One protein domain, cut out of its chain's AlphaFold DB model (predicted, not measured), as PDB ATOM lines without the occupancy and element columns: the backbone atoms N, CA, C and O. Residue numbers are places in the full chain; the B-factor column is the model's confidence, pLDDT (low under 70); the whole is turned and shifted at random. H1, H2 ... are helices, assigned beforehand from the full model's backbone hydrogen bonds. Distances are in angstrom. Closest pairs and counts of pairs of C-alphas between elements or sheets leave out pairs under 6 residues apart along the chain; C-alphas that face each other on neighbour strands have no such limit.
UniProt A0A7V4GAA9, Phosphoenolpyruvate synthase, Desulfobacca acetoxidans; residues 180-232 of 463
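This is residues 180 to 232 of the 463 residues of the protein "Phosphoenolpyruvate synthase" of Desulfobacca acetoxidans (UniProt A0A7V4GAA9). Two helices run one after the other, nearly end to end and the same way, and between them a long loop, residues 194 to 213, goes out beside the first part of H2 and folds back to where H2 begins. The middle is H2's first part with this loop packed on it; residues 180 to 188, of which 181 to 188 belong to H1, and residues 225 to 232, of which 225 to 231 belong to H2, stick out at the two ends and make the length. The printed part has 53 residues with two named helices, H1 then H2, and no named strand; its class is all helix. The whole is loose, with a radius of gyration of the C-alphas of 14.0 A, and spans 50 by 20 by 14 A.

Start with the longest helix, H2, residues 214 to 231: find C-alpha 214 at (192.248, 138.697, 172.312), and from there it runs 25.0 A to C-alpha 231 at (203.381, 134.446, 150.364). Then look at H1, residues 181 to 193, which begins at C-alpha 181 at (183.131, 138.850, 192.748) and is 18.4 A long.

H2 and H1 only just touch, with 3 pairs of C-alphas within 8 A. H2 touches H1 with residues 214 to 215 alone, and H1 touches H2 with residues 192 to 193 alone; the closest C-alphas of the two helices, those of Val 193 and Val 214, are 4.7 A apart. The helices run the same way at a shallow tilt of 29 degrees. In H2 every O i to N i+4 pair is within hydrogen-bond range; in H1, 7 of 9 are.

The C-alphas farthest apart, those of Asn 180 and Leu 232, are 50.0 A apart. Without the stretches that stand free, the body spans 28 by 15 by 14 A. The printed part has no cut, and the 20-residue link from H1 to H2 is long. The mean pLDDT of the printed part is 73.4; look for values under 70 at residues 180 to 183, 196, 199 to 202, 222 to 223 and 225 to 232.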
ATOM      1  N   ASN A 180     179.165 136.235 193.028       65.88
ATOM      2  CA  ASN A 180     180.572 135.983 193.325       65.88
ATOM      3  C   ASN A 180     181.458 137.032 192.613       65.88
ATOM      4  O   ASN A 180     181.478 137.074 191.378       65.88
ATOM      5  N   PRO A 181     182.261 137.832 193.343       66.94
ATOM      6  CA  PRO A 181     183.131 138.850 192.748       66.94
ATOM      7  C   PRO A 181     184.118 138.288 191.716       66.94
ATOM      8  O   PRO A 181     184.453 138.960 190.741       66.94
ATOM      9  N   VAL A 182     184.558 137.038 191.894       66.81
ATOM     10  CA  VAL A 182     185.434 136.338 190.946       66.81
ATOM     11  C   VAL A 182     184.682 136.010 189.658       66.81
ATOM     12  O   VAL A 182     185.228 136.207 188.576       66.81
ATOM     13  N   TYR A 183     183.420 135.579 189.753       68.12
ATOM     14  CA  TYR A 183     182.581 135.300 188.585       68.12
ATOM     15  C   TYR A 183     182.317 136.572 187.774       68.12
ATOM     16  O   TYR A 183     182.485 136.561 186.559       68.12
ATOM     17  N   HIS A 184     181.996 137.694 188.423       72.38
ATOM     18  CA  HIS A 184     181.846 138.978 187.727       72.38
ATOM     19  C   HIS A 184     183.130 139.426 187.039       72.38
ATOM     20  O   HIS A 184     183.087 139.912 185.908       72.38
ATOM     21  N   LYS A 185     184.274 139.241 187.703       78.00
ATOM     22  CA  LYS A 185     185.574 139.596 187.138       78.00
ATOM     23  C   LYS A 185     185.910 138.724 185.928       78.00
ATOM     24  O   LYS A 185     186.313 139.257 184.902       78.00
ATOM     25  N   LEU A 186     185.671 137.415 186.007       71.81
ATOM     26  CA  LEU A 186     185.850 136.495 184.882       71.81
ATOM     27  C   LEU A 186     184.875 136.795 183.738       71.81
ATOM     28  O   LEU A 186     185.294 136.852 182.591       71.81
ATOM     29  N   ALA A 187     183.603 137.066 184.033       73.00
ATOM     30  CA  ALA A 187     182.610 137.436 183.026       73.00
ATOM     31  C   ALA A 187     182.952 138.759 182.320       73.00
ATOM     32  O   ALA A 187     182.696 138.898 181.127       73.00
ATOM     33  N   ALA A 188     183.544 139.725 183.033       82.19
ATOM     34  CA  ALA A 188     184.059 140.953 182.435       82.19
ATOM     35  C   ALA A 188     185.272 140.675 181.535       82.19
ATOM     36  O   ALA A 188     185.298 141.141 180.403       82.19
ATOM     37  N   ILE A 189     186.222 139.852 181.994       83.88
ATOM     38  CA  ILE A 189     187.391 139.443 181.197       83.88
ATOM     39  C   ILE A 189     186.953 138.703 179.926       83.88
ATOM     40  O   ILE A 189     187.461 138.986 178.847       83.88
ATOM     41  N   LEU A 190     185.977 137.794 180.016       76.69
ATOM     42  CA  LEU A 190     185.508 137.011 178.870       76.69
ATOM     43  C   LEU A 190     184.948 137.880 177.737       76.69
ATOM     44  O   LEU A 190     185.086 137.495 176.578       76.69
ATOM     45  N   LYS A 191     184.378 139.057 178.036       82.69
ATOM     46  CA  LYS A 191     183.903 140.009 177.012       82.69
ATOM     47  C   LYS A 191     185.039 140.609 176.182       82.69
ATOM     48  O   LYS A 191     184.831 140.882 175.008       82.69
ATOM     49  N   GLU A 192     186.225 140.752 176.765       89.31
ATOM     50  CA  GLU A 192     187.422 141.276 176.091       89.31
ATOM     51  C   GLU A 192     188.251 140.165 175.423       89.31
ATOM     52  O   GLU A 192     189.175 140.426 174.653       89.31
ATOM     53  N   VAL A 193     187.943 138.898 175.718       85.12
ATOM     54  CA  VAL A 193     188.712 137.746 175.232       85.12
ATOM     55  C   VAL A 193     187.985 137.006 174.117       85.12
ATOM     56  O   VAL A 193     188.589 136.774 173.079       85.12
ATOM     57  N   VAL A 194     186.722 136.622 174.318       76.31
ATOM     58  CA  VAL A 194     186.027 135.617 173.491       76.31
ATOM     59  C   VAL A 194     185.386 136.156 172.204       76.31
ATOM     60  O   VAL A 194     185.462 135.454 171.192       76.31
ATOM     61  N   PRO A 195     184.716 137.327 172.184       83.19
ATOM     62  CA  PRO A 195     183.999 137.778 170.993       83.19
ATOM     63  C   PRO A 195     184.930 137.979 169.797       83.19
ATOM     64  O   PRO A 195     186.021 138.517 169.952       83.19
ATOM     65  N   LEU A 196     184.489 137.561 168.612       69.94
ATOM     66  CA  LEU A 196     185.231 137.716 167.362       69.94
ATOM     67  C   LEU A 196     184.530 138.747 166.475       69.94
ATOM     68  O   LEU A 196     183.386 138.545 166.069       69.94
ATOM     69  N   HIS A 197     185.221 139.840 166.179       81.12
ATOM     70  CA  HIS A 197     184.746 140.960 165.371       81.12
ATOM     71  C   HIS A 197     185.434 141.013 164.000       81.12
ATOM     72  O   HIS A 197     184.834 141.465 163.027       81.12
ATOM     73  N   LEU A 198     186.670 140.516 163.900       72.50
ATOM     74  CA  LEU A 198     187.425 140.401 162.649       72.50
ATOM     75  C   LEU A 198     187.034 139.131 161.880       72.50
ATOM     76  O   LEU A 198     187.714 138.106 161.917       72.50
ATOM     77  N   LEU A 199     185.888 139.202 161.198       66.56
ATOM     78  CA  LEU A 199     185.254 138.047 160.552       66.56
ATOM     79  C   LEU A 199     185.724 137.791 159.114       66.56
ATOM     80  O   LEU A 199     185.773 136.634 158.698       66.56
ATOM     81  N   ASP A 200     186.047 138.846 158.363       65.06
ATOM     82  CA  ASP A 200     186.385 138.759 156.940       65.06
ATOM     83  C   ASP A 200     187.833 139.204 156.668       65.06
ATOM     84  O   ASP A 200     188.093 140.406 156.658       65.06
ATOM     85  N   PRO A 201     188.761 138.261 156.419       60.47
ATOM     86  CA  PRO A 201     190.150 138.522 156.030       60.47
ATOM     87  C   PRO A 201     190.354 139.425 154.817       60.47
ATOM     88  O   PRO A 201     191.397 140.063 154.696       60.47
ATOM     89  N   GLN A 202     189.387 139.447 153.897       58.62
ATOM     90  CA  GLN A 202     189.486 140.197 152.644       58.62
ATOM     91  C   GLN A 202     188.917 141.612 152.769       58.62
ATOM     92  O   GLN A 202     189.048 142.414 151.843       58.62
ATOM     93  N   SER A 203     188.292 141.926 153.906       71.88
ATOM     94  CA  SER A 203     187.766 143.257 154.169       71.88
ATOM     95  C   SER A 203     188.909 144.266 154.335       71.88
ATOM     96  O   SER A 203     189.899 143.962 155.004       71.88
ATOM     97  N   PRO A 204     188.766 145.504 153.823       70.69
ATOM     98  CA  PRO A 204     189.694 146.592 154.142       70.69
ATOM     99  C   PRO A 204     189.752 146.897 155.649       70.69
ATOM    100  O   PRO A 204     190.733 147.467 156.121       70.69
ATOM    101  N   ASP A 205     188.741 146.473 156.414       81.56
ATOM    102  CA  ASP A 205     188.703 146.599 157.870       81.56
ATOM    103  C   ASP A 205     189.505 145.502 158.594       81.56
ATOM    104  O   ASP A 205     189.624 145.547 159.823       81.56
ATOM    105  N   PHE A 206     190.077 144.526 157.872       80.06
ATOM    106  CA  PHE A 206     190.897 143.454 158.439       80.06
ATOM    107  C   PHE A 206     192.329 143.918 158.742       80.06
ATOM    108  O   PHE A 206     193.313 143.489 158.139       80.06
ATOM    109  N   ILE A 207     192.446 144.843 159.691       88.56
ATOM    110  CA  ILE A 207     193.707 145.463 160.101       88.56
ATOM    111  C   ILE A 207     193.936 145.310 161.605       88.56
ATOM    112  O   ILE A 207     192.989 145.260 162.389       88.56
ATOM    113  N   ALA A 208     195.205 145.303 162.023       91.31
ATOM    114  CA  ALA A 208     195.586 145.161 163.432       91.31
ATOM    115  C   ALA A 208     194.911 146.209 164.338       91.31
ATOM    116  O   ALA A 208     194.483 145.892 165.443       91.31
ATOM    117  N   ALA A 209     194.751 147.442 163.840       93.62
ATOM    118  CA  ALA A 209     194.098 148.534 164.565       93.62
ATOM    119  C   ALA A 209     192.612 148.269 164.882       93.62
ATOM    120  O   ALA A 209     192.065 148.891 165.788       93.62
ATOM    121  N   ASN A 210     191.972 147.340 164.166       92.88
ATOM    122  CA  ASN A 210     190.577 146.966 164.376       92.88
ATOM    123  C   ASN A 210     190.411 145.737 165.285       92.88
ATOM    124  O   ASN A 210     189.282 145.299 165.502       92.88
ATOM    125  N   CYS A 211     191.500 145.190 165.841       92.88
ATOM    126  CA  CYS A 211     191.422 144.126 166.839       92.88
ATOM    127  C   CYS A 211     190.850 144.675 168.147       92.88
ATOM    128  O   CYS A 211     191.449 145.556 168.764       92.88
ATOM    129  N   ARG A 212     189.693 144.159 168.575       90.75
ATOM    130  CA  ARG A 212     189.014 144.615 169.799       90.75
ATOM    131  C   ARG A 212     189.160 143.632 170.949       90.75
ATOM    132  O   ARG A 212     189.079 144.041 172.098       90.75
ATOM    133  N   THR A 213     189.384 142.359 170.642       94.06
ATOM    134  CA  THR A 213     189.520 141.288 171.635       94.06
ATOM    135  C   THR A 213     190.799 140.486 171.445       94.06
ATOM    136  O   THR A 213     191.461 140.543 170.406       94.06
ATOM    137  N   VAL A 214     191.140 139.662 172.437       88.44
ATOM    138  CA  VAL A 214     192.248 138.697 172.312       88.44
ATOM    139  C   VAL A 214     191.985 137.683 171.186       88.44
ATOM    140  O   VAL A 214     192.914 137.287 170.477       88.44
ATOM    141  N   HIS A 215     190.726 137.291 170.964       78.69
ATOM    142  CA  HIS A 215     190.351 136.420 169.850       78.69
ATOM    143  C   HIS A 215     190.553 137.107 168.491       78.69
ATOM    144  O   HIS A 215     191.066 136.470 167.574       78.69
ATOM    145  N   ASP A 216     190.262 138.407 168.379       84.38
ATOM    146  CA  ASP A 216     190.556 139.190 167.175       84.38
ATOM    147  C   ASP A 216     192.057 139.227 166.863       84.38
ATOM    148  O   ASP A 216     192.451 138.987 165.724       84.38
ATOM    149  N   ILE A 217     192.899 139.456 167.878       91.44
ATOM    150  CA  ILE A 217     194.363 139.440 167.727       91.44
ATOM    151  C   ILE A 217     194.822 138.065 167.245       91.44
ATOM    152  O   ILE A 217     195.586 137.959 166.288       91.44
ATOM    153  N   THR A 218     194.320 137.001 167.873       74.44
ATOM    154  CA  THR A 218     194.673 135.624 167.503       74.44
ATOM    155  C   THR A 218     194.249 135.318 166.066       74.44
ATOM    156  O   THR A 218     195.027 134.747 165.304       74.44
ATOM    157  N   ARG A 219     193.045 135.745 165.660       75.94
ATOM    158  CA  ARG A 219     192.529 135.581 164.296       75.94
ATOM    159  C   ARG A 219     193.349 136.374 163.279       75.94
ATOM    160  O   ARG A 219     193.665 135.832 162.224       75.94
ATOM    161  N   PHE A 220     193.712 137.615 163.595       83.69
ATOM    162  CA  PHE A 220     194.537 138.464 162.740       83.69
ATOM    163  C   PHE A 220     195.950 137.894 162.576       83.69
ATOM    164  O   PHE A 220     196.421 137.748 161.451       83.69
ATOM    165  N   CYS A 221     196.609 137.509 163.673       80.31
ATOM    166  CA  CYS A 221     197.925 136.875 163.636       80.31
ATOM    167  C   CYS A 221     197.897 135.555 162.863       80.31
ATOM    168  O   CYS A 221     198.797 135.309 162.068       80.31
ATOM    169  N   HIS A 222     196.864 134.731 163.059       62.50
ATOM    170  CA  HIS A 222     196.681 133.500 162.298       62.50
ATOM    171  C   HIS A 222     196.558 133.786 160.800       62.50
ATOM    172  O   HIS A 222     197.275 133.185 160.013       62.50
ATOM    173  N   GLU A 223     195.710 134.734 160.402       65.31
ATOM    174  CA  GLU A 223     195.556 135.092 158.991       65.31
ATOM    175  C   GLU A 223     196.855 135.656 158.404       65.31
ATOM    176  O   GLU A 223     197.242 135.263 157.315       65.31
ATOM    177  N   LYS A 224     197.598 136.495 159.139       77.25
ATOM    178  CA  LYS A 224     198.897 137.014 158.676       77.25
ATOM    179  C   LYS A 224     199.984 135.948 158.618       77.25
ATOM    180  O   LYS A 224     200.857 136.028 157.759       77.25
ATOM    181  N   ALA A 225     199.934 134.951 159.496       57.69
ATOM    182  CA  ALA A 225     200.802 133.784 159.418       57.69
ATOM    183  C   ALA A 225     200.451 132.920 158.202       57.69
ATOM    184  O   ALA A 225     201.357 132.453 157.523       57.69
ATOM    185  N   MET A 226     199.162 132.751 157.891       51.00
ATOM    186  CA  MET A 226     198.711 132.060 156.681       51.00
ATOM    187  C   MET A 226     199.121 132.834 155.430       51.00
ATOM    188  O   MET A 226     199.723 132.240 154.540       51.00
ATOM    189  N   ASP A 227     198.896 134.150 155.398       54.97
ATOM    190  CA  ASP A 227     199.393 135.038 154.349       54.97
ATOM    191  C   ASP A 227     200.895 134.809 154.181       54.97
ATOM    192  O   ASP A 227     201.303 134.378 153.121       54.97
ATOM    193  N   ALA A 228     201.714 134.968 155.223       52.31
ATOM    194  CA  ALA A 228     203.165 134.778 155.144       52.31
ATOM    195  C   ALA A 228     203.587 133.358 154.720       52.31
ATOM    196  O   ALA A 228     204.530 133.206 153.950       52.31
ATOM    197  N   MET A 229     202.888 132.319 155.176       42.84
ATOM    198  CA  MET A 229     203.162 130.928 154.803       42.84
ATOM    199  C   MET A 229     202.859 130.655 153.322       42.84
ATOM    200  O   MET A 229     203.536 129.837 152.706       42.84
ATOM    201  N   PHE A 230     201.868 131.339 152.741       44.06
ATOM    202  CA  PHE A 230     201.498 131.210 151.325       44.06
ATOM    203  C   PHE A 230     202.097 132.297 150.418       44.06
ATOM    204  O   PHE A 230     202.068 132.145 149.197       44.06
ATOM    205  N   PHE A 231     202.615 133.377 151.006       40.69
ATOM    206  CA  PHE A 231     203.381 134.446 150.364       40.69
ATOM    207  C   PHE A 231     204.886 134.183 150.420       40.69
ATOM    208  O   PHE A 231     205.638 134.933 149.805       40.69
ATOM    209  N   LEU A 232     205.330 133.126 151.119       39.44
ATOM    210  CA  LEU A 232     206.602 132.488 150.806       39.44
ATOM    211  C   LEU A 232     206.557 132.183 149.320       39.44
ATOM    212  O   LEU A 232     205.808 131.308 148.867       39.44
TER     213      LEU A 232